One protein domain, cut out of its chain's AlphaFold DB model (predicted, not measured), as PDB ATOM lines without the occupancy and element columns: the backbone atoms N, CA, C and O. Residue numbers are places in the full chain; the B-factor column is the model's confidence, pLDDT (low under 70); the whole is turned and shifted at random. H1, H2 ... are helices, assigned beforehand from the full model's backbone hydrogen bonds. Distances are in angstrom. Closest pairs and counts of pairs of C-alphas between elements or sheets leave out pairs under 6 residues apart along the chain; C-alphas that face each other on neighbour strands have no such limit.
ATOM      1  N   PRO A 290       8.999 -25.835  12.690       91.38
ATOM      2  CA  PRO A 290       7.607 -25.544  13.011       91.38
ATOM      3  C   PRO A 290       6.754 -26.816  13.076       91.38
ATOM      4  O   PRO A 290       6.807 -27.676  12.194       91.38
ATOM      5  N   ASN A 291       5.906 -26.917  14.099       87.31
ATOM      6  CA  ASN A 291       4.963 -28.019  14.248       87.31
ATOM      7  C   ASN A 291       3.673 -27.759  13.447       87.31
ATOM      8  O   ASN A 291       2.695 -27.225  13.971       87.31
ATOM      9  N   TRP A 292       3.667 -28.122  12.161       79.44
ATOM     10  CA  TRP A 292       2.488 -27.987  11.285       79.44
ATOM     11  C   TRP A 292       1.741 -29.294  11.015       79.44
ATOM     12  O   TRP A 292       0.594 -29.276  10.568       79.44
ATOM     13  N   GLY A 293       2.391 -30.436  11.230       57.34
ATOM     14  CA  GLY A 293       1.913 -31.725  10.743       57.34
ATOM     15  C   GLY A 293       0.986 -32.432  11.719       57.34
ATOM     16  O   GLY A 293       1.468 -33.262  12.467       57.34
ATOM     17  N   GLY A 294      -0.318 -32.135  11.694       51.53
ATOM     18  CA  GLY A 294      -1.412 -33.084  12.002       51.53
ATOM     19  C   GLY A 294      -1.486 -33.779  13.376       51.53
ATOM     20  O   GLY A 294      -2.492 -34.430  13.652       51.53
ATOM     21  N   ILE A 295      -0.493 -33.645  14.255       47.47
ATOM     22  CA  ILE A 295      -0.510 -34.195  15.610       47.47
ATOM     23  C   ILE A 295      -1.485 -33.351  16.434       47.47
ATOM     24  O   ILE A 295      -1.379 -32.124  16.477       47.47
ATOM     25  N   ALA A 296      -2.458 -34.006  17.070       38.81
ATOM     26  CA  ALA A 296      -3.448 -33.357  17.925       38.81
ATOM     27  C   ALA A 296      -2.768 -32.407  18.936       38.81
ATOM     28  O   ALA A 296      -1.953 -32.842  19.749       38.81
ATOM     29  N   GLY A 297      -3.096 -31.111  18.861       49.78
ATOM     30  CA  GLY A 297      -2.465 -30.044  19.655       49.78
ATOM     31  C   GLY A 297      -1.804 -28.956  18.802       49.78
ATOM     32  O   GLY A 297      -0.636 -28.631  19.013       49.78
ATOM     33  N   SER A 298      -2.555 -28.417  17.835       53.22
ATOM     34  CA  SER A 298      -2.195 -27.368  16.869       53.22
ATOM     35  C   SER A 298      -1.943 -25.993  17.507       53.22
ATOM     36  O   SER A 298      -2.562 -25.003  17.123       53.22
ATOM     37  N   ASN A 299      -1.065 -25.927  18.497       65.75
ATOM     38  CA  ASN A 299      -0.595 -24.658  19.027       65.75
ATOM     39  C   ASN A 299       0.571 -24.196  18.154       65.75
ATOM     40  O   ASN A 299       1.391 -25.024  17.742       65.75
ATOM     41  N   SER A 300       0.639 -22.895  17.872       82.44
ATOM     42  CA  SER A 300       1.821 -22.247  17.311       82.44
ATOM     43  C   SER A 300       3.014 -22.646  18.170       82.44
ATOM     44  O   SER A 300       3.116 -22.189  19.294       82.44
ATOM     45  N   LYS A 301       3.848 -23.594  17.737       88.00
ATOM     46  CA  LYS A 301       5.021 -24.031  18.501       88.00
ATOM     47  C   LYS A 301       6.096 -24.552  17.570       88.00
ATOM     48  O   LYS A 301       5.816 -25.235  16.583       88.00
ATOM     49  N   CYS A 302       7.330 -24.262  17.927       90.75
ATOM     50  CA  CYS A 302       8.503 -24.885  17.356       90.75
ATOM     51  C   CYS A 302       8.943 -26.034  18.258       90.75
ATOM     52  O   CYS A 302       8.845 -25.953  19.480       90.75
ATOM     53  N   ILE A 303       9.410 -27.121  17.656       89.56
ATOM     54  CA  ILE A 303       9.874 -28.310  18.376       89.56
ATOM     55  C   ILE A 303      11.287 -28.678  17.925       89.56
ATOM     56  O   ILE A 303      11.678 -28.370  16.800       89.56
ATOM     57  N   ASN A 304      12.044 -29.308  18.821       89.25
ATOM     58  CA  ASN A 304      13.359 -29.891  18.551       89.25
ATOM     59  C   ASN A 304      13.409 -31.298  19.168       89.25
ATOM     60  O   ASN A 304      14.010 -31.520  20.215       89.25
ATOM     61  N   ASP A 305      12.680 -32.235  18.563       84.81
ATOM     62  CA  ASP A 305      12.615 -33.639  18.990       84.81
ATOM     63  C   ASP A 305      13.545 -34.556  18.171       84.81
ATOM     64  O   ASP A 305      13.487 -35.780  18.302       84.81
ATOM     65  N   GLY A 306      14.389 -33.971  17.313       83.50
ATOM     66  CA  GLY A 306      15.290 -34.687  16.412       83.50
ATOM     67  C   GLY A 306      14.617 -35.326  15.193       83.50
ATOM     68  O   GLY A 306      15.310 -35.927  14.371       83.50
ATOM     69  N   ASN A 307      13.293 -35.197  15.043       81.25
ATOM     70  CA  ASN A 307      12.506 -35.912  14.038       81.25
ATOM     71  C   ASN A 307      11.673 -34.969  13.143       81.25
ATOM     72  O   ASN A 307      10.460 -35.153  13.015       81.25
ATOM     73  N   PRO A 308      12.289 -33.987  12.451       81.94
ATOM     74  CA  PRO A 308      11.552 -33.151  11.509       81.94
ATOM     75  C   PRO A 308      10.969 -33.985  10.358       81.94
ATOM     76  O   PRO A 308      11.618 -34.949   9.926       81.94
ATOM     77  N   PRO A 309       9.806 -33.593   9.798       80.69
ATOM     78  CA  PRO A 309       9.265 -34.194   8.583       80.69
ATOM     79  C   PRO A 309      10.298 -34.241   7.449       80.69
ATOM     80  O   PRO A 309      11.128 -33.337   7.310       80.69
ATOM     81  N   GLY A 310      10.221 -35.264   6.591       77.56
ATOM     82  CA  GLY A 310      11.234 -35.527   5.557       77.56
ATOM     83  C   GLY A 310      11.540 -34.327   4.649       77.56
ATOM     84  O   GLY A 310      12.701 -34.049   4.354       77.56
ATOM     85  N   TYR A 311      10.523 -33.542   4.275       78.19
ATOM     86  CA  TYR A 311      10.715 -32.341   3.451       78.19
ATOM     87  C   TYR A 311      11.497 -31.219   4.158       78.19
ATOM     88  O   TYR A 311      12.220 -30.469   3.495       78.19
ATOM     89  N   MET A 312      11.383 -31.111   5.487       87.81
ATOM     90  CA  MET A 312      12.163 -30.164   6.289       87.81
ATOM     91  C   MET A 312      13.607 -30.641   6.429       87.81
ATOM     92  O   MET A 312      14.543 -29.856   6.279       87.81
ATOM     93  N   ARG A 313      13.792 -31.951   6.620       83.06
ATOM     94  CA  ARG A 313      15.104 -32.602   6.707       83.06
ATOM     95  C   ARG A 313      15.918 -32.467   5.423       83.06
ATOM     96  O   ARG A 313      17.106 -32.163   5.473       83.06
ATOM     97  N   ALA A 314      15.272 -32.636   4.271       82.19
ATOM     98  CA  ALA A 314      15.910 -32.479   2.965       82.19
ATOM     99  C   ALA A 314      16.445 -31.053   2.725       82.19
ATOM    100  O   ALA A 314      17.300 -30.858   1.867       82.19
ATOM    101  N   ASN A 315      15.962 -30.062   3.483       85.94
ATOM    102  CA  ASN A 315      16.328 -28.656   3.342       85.94
ATOM    103  C   ASN A 315      16.620 -28.021   4.710       85.94
ATOM    104  O   ASN A 315      16.063 -26.979   5.055       85.94
ATOM    105  N   VAL A 316      17.514 -28.639   5.486       86.62
ATOM    106  CA  VAL A 316      17.864 -28.213   6.855       86.62
ATOM    107  C   VAL A 316      18.102 -26.709   7.003       86.62
ATOM    108  O   VAL A 316      17.513 -26.093   7.883       86.62
ATOM    109  N   GLY A 317      18.870 -26.083   6.106       85.06
ATOM    110  CA  GLY A 317      19.156 -24.643   6.178       85.06
ATOM    111  C   GLY A 317      17.953 -23.718   5.936       85.06
ATOM    112  O   GLY A 317      18.044 -22.524   6.200       85.06
ATOM    113  N   GLN A 318      16.838 -24.239   5.419       88.62
ATOM    114  CA  GLN A 318      15.604 -23.477   5.211       88.62
ATOM    115  C   GLN A 318      14.626 -23.627   6.382       88.62
ATOM    116  O   GLN A 318      13.862 -22.698   6.655       88.62
ATOM    117  N   TRP A 319      14.622 -24.797   7.026       91.31
ATOM    118  CA  TRP A 319      13.559 -25.212   7.942       91.31
ATOM    119  C   TRP A 319      13.978 -25.293   9.402       91.31
ATOM    120  O   TRP A 319      13.129 -25.091  10.269       91.31
ATOM    121  N   LEU A 320      15.248 -25.592   9.675       92.50
ATOM    122  CA  LEU A 320      15.754 -25.767  11.029       92.50
ATOM    123  C   LEU A 320      16.509 -24.517  11.477       92.50
ATOM    124  O   LEU A 320      17.346 -23.971  10.758       92.50
ATOM    125  N   TYR A 321      16.213 -24.090  12.698       92.12
ATOM    126  CA  TYR A 321      16.812 -22.934  13.349       92.12
ATOM    127  C   TYR A 321      17.546 -23.378  14.613       92.12
ATOM    128  O   TYR A 321      17.132 -24.314  15.292       92.12
ATOM    129  N   SER A 322      18.626 -22.690  14.977       85.94
ATOM    130  CA  SER A 322      19.405 -23.018  16.180       85.94
ATOM    131  C   SER A 322      18.669 -22.727  17.496       85.94
ATOM    132  O   SER A 322      19.075 -23.224  18.540       85.94
ATOM    133  N   GLY A 323      17.596 -21.930  17.463       86.00
ATOM    134  CA  GLY A 323      16.776 -21.574  18.623       86.00
ATOM    135  C   GLY A 323      15.296 -21.478  18.257       86.00
ATOM    136  O   GLY A 323      14.948 -21.161  17.110       86.00
ATOM    137  N   PHE A 324      14.424 -21.749  19.229       85.69
ATOM    138  CA  PHE A 324      12.977 -21.704  19.024       85.69
ATOM    139  C   PHE A 324      12.481 -20.281  18.767       85.69
ATOM    140  O   PHE A 324      11.512 -20.116  18.040       85.69
ATOM    141  N   GLU A 325      13.180 -19.254  19.252       84.12
ATOM    142  CA  GLU A 325      12.866 -17.845  19.012       84.12
ATOM    143  C   GLU A 325      12.931 -17.509  17.520       84.12
ATOM    144  O   GLU A 325      12.008 -16.915  16.960       84.12
ATOM    145  N   ALA A 326      13.999 -17.934  16.841       86.44
ATOM    146  CA  ALA A 326      14.166 -17.698  15.409       86.44
ATOM    147  C   ALA A 326      13.122 -18.469  14.584       86.44
ATOM    148  O   ALA A 326      12.573 -17.929  13.620       86.44
ATOM    149  N   CYS A 327      12.791 -19.693  15.003       91.62
ATOM    150  CA  CYS A 327      11.723 -20.481  14.395       91.62
ATOM    151  C   CYS A 327      10.339 -19.827  14.597       91.62
ATOM    152  O   CYS A 327       9.611 -19.615  13.621       91.62
ATOM    153  N   CYS A 328       9.998 -19.423  15.827       88.69
ATOM    154  CA  CYS A 328       8.745 -18.740  16.155       88.69
ATOM    155  C   CYS A 328       8.621 -17.431  15.379       88.69
ATOM    156  O   CYS A 328       7.599 -17.182  14.749       88.69
ATOM    157  N   ARG A 329       9.691 -16.634  15.311       86.50
ATOM    158  CA  ARG A 329       9.719 -15.390  14.532       86.50
ATOM    159  C   ARG A 329       9.446 -15.628  13.048       86.50
ATOM    160  O   ARG A 329       8.764 -14.829  12.410       86.50
ATOM    161  N   ARG A 330       9.976 -16.717  12.484       91.06
ATOM    162  CA  ARG A 330       9.830 -17.028  11.059       91.06
ATOM    163  C   ARG A 330       8.430 -17.509  10.691       91.06
ATOM    164  O   ARG A 330       7.930 -17.119   9.632       91.06
ATOM    165  N   TYR A 331       7.861 -18.400  11.500       90.06
ATOM    166  CA  TYR A 331       6.674 -19.183  11.135       90.06
ATOM    167  C   TYR A 331       5.420 -18.820  11.925       90.06
ATOM    168  O   TYR A 331       4.309 -19.015  11.432       90.06
ATOM    169  N   TYR A 332       5.597 -18.250  13.110       88.31
ATOM    170  CA  TYR A 332       4.536 -17.896  14.044       88.31
ATOM    171  C   TYR A 332       4.670 -16.442  14.507       88.31
ATOM    172  O   TYR A 332       4.282 -16.112  15.613       88.31
ATOM    173  N   GLY A 333       5.201 -15.541  13.672       81.62
ATOM    174  CA  GLY A 333       5.369 -14.128  14.043       81.62
ATOM    175  C   GLY A 333       4.057 -13.384  14.338       81.62
ATOM    176  O   GLY A 333       4.098 -12.293  14.877       81.62
ATOM    177  N   TRP A 334       2.907 -13.959  13.976       76.81
ATOM    178  CA  TRP A 334       1.569 -13.463  14.323       76.81
ATOM    179  C   TRP A 334       1.091 -13.933  15.709       76.81
ATOM    180  O   TRP A 334       0.085 -13.431  16.196       76.81
ATOM    181  N   ASP A 335       1.790 -14.902  16.300       79.81
ATOM    182  CA  ASP A 335       1.496 -15.557  17.579       79.81
ATOM    183  C   ASP A 335       2.808 -15.886  18.302       79.81
ATOM    184  O   ASP A 335       3.052 -16.992  18.794       79.81
ATOM    185  N   TYR A 336       3.734 -14.926  18.234       80.31
ATOM    186  CA  TYR A 336       5.128 -15.133  18.604       80.31
ATOM    187  C   TYR A 336       5.236 -15.539  20.075       80.31
ATOM    188  O   TYR A 336       5.961 -16.475  20.405       80.31
ATOM    189  N   ASN A 337       4.443 -14.899  20.932       74.75
ATOM    190  CA  ASN A 337       4.497 -15.053  22.383       74.75
ATOM    191  C   ASN A 337       3.979 -16.421  22.824       74.75
ATOM    192  O   ASN A 337       4.678 -17.132  23.549       74.75
ATOM    193  N   ASP A 338       2.815 -16.836  22.321       78.94
ATOM    194  CA  ASP A 338       2.268 -18.163  22.606       78.94
ATOM    195  C   ASP A 338       3.185 -19.254  22.042       78.94
ATOM    196  O   ASP A 338       3.388 -20.288  22.686       78.94
ATOM    197  N   CYS A 339       3.843 -18.985  20.906       86.81
ATOM    198  CA  CYS A 339       4.874 -19.862  20.369       86.81
ATOM    199  C   CYS A 339       6.078 -20.016  21.281       86.81
ATOM    200  O   CYS A 339       6.520 -21.149  21.493       86.81
ATOM    201  N   LEU A 340       6.595 -18.937  21.865       81.31
ATOM    202  CA  LEU A 340       7.692 -19.041  22.822       81.31
ATOM    203  C   LEU A 340       7.294 -19.912  24.022       81.31
ATOM    204  O   LEU A 340       8.042 -20.822  24.377       81.31
ATOM    205  N   VAL A 341       6.098 -19.692  24.583       77.25
ATOM    206  CA  VAL A 341       5.614 -20.418  25.775       77.25
ATOM    207  C   VAL A 341       5.429 -21.899  25.466       77.25
ATOM    208  O   VAL A 341       5.840 -22.773  26.233       77.25
ATOM    209  N   ALA A 342       4.814 -22.201  24.323       82.44
ATOM    210  CA  ALA A 342       4.542 -23.569  23.912       82.44
ATOM    211  C   ALA A 342       5.820 -24.333  23.531       82.44
ATOM    212  O   ALA A 342       5.888 -25.546  23.743       82.44
ATOM    213  N   SER A 343       6.828 -23.643  22.987       86.19
ATOM    214  CA  SER A 343       8.096 -24.250  22.556       86.19
ATOM    215  C   SER A 343       9.057 -24.505  23.722       86.19
ATOM    216  O   SER A 343       9.815 -25.470  23.679       86.19
ATOM    217  N   SER A 344       9.010 -23.696  24.788       79.31
ATOM    218  CA  SER A 344       9.882 -23.852  25.964       79.31
ATOM    219  C   SER A 344       9.460 -24.967  26.931       79.31
ATOM    220  O   SER A 344      10.182 -25.247  27.886       79.31
ATOM    221  N   GLY A 345       8.302 -25.605  26.721       66.88
ATOM    222  CA  GLY A 345       7.834 -26.728  27.545       66.88
ATOM    223  C   GLY A 345       7.327 -26.347  28.945       66.88
ATOM    224  O   GLY A 345       7.288 -27.203  29.827       66.88
TER     225      GLY A 345
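This is residues 290 to 345 of the 473 residues of an uncharacterized protein of Thalassiosira oceanica (UniProt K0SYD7). Two pairs of short helices sit at opposite ends of a small fold, H1 and H2 at one end and H3 and H4 at the other, and a long loop stretch comes before them. That stretch, residues 290 to 309, begins near the middle of the domain, swings out in a wide loop through residues 293 to 299, comes back past the middle and goes on to H1. The printed part has 56 residues with four named helices, in the order H1, H2, H3, H4, and no named strand. The class is all helix, though under half of the residues, 24 of 56, are in named elements. The whole is compact, with a radius of gyration of the C-alphas of 10.6 A and spans of 28 by 24 by 18 A.

After residues 290 to 309 come H1, residues 310 to 313, and H2, residues 316 to 319. H1 and H2 touch only at the corner by their tight link, and only just, with 3 pairs of C-alphas within 8 A; the closest C-alphas are those of Met 312 and Trp 319, 5.4 A apart. H3, residues 324 to 331, follows after a tight link, yet H2 and H3 are apart, only just, at 8.2 A. H4, residues 336 to 343, touches H3, and their closest C-alphas, those of Cys 328 and Tyr 336, are 5.7 A apart. H3 and H4 stand at a steep tilt of 52 degrees and run opposite ways. H1 is apart from H3 and from H4, and H2 is apart from H4. In H3 and H4 every O i to N i+4 pair is within hydrogen-bond range, while H1 and H2, with 4 residues each, are too short for such a pair.

H1 runs from Gly 310, C-alpha at (11.234, -35.527, 5.557), to Arg 313, 5.0 A from first to last C-alpha. H2 runs from Val 316 to Trp 319, 5.4 A. H3 runs from Phe 324, C-alpha at (12.977, -21.704, 19.024), to Tyr 331, 10.4 A. H4 runs from Tyr 336 to Ser 343, 10.4 A, and ends with C-alpha 343 at (8.096, -24.250, 22.556).

The two C-alphas farthest apart are those of Ala 314 and Asn 337, 28.5 A. The printed part has no cut, and its first and last C-alphas, those of Pro 290 and Gly 345, are 14.6 A apart. The links H1 to H2, H2 to H3 and H3 to H4 are tight. The mean pLDDT of the printed part is 80.4, and the model's confidence is low, under 70, in residues 293 to 299 and residue 345.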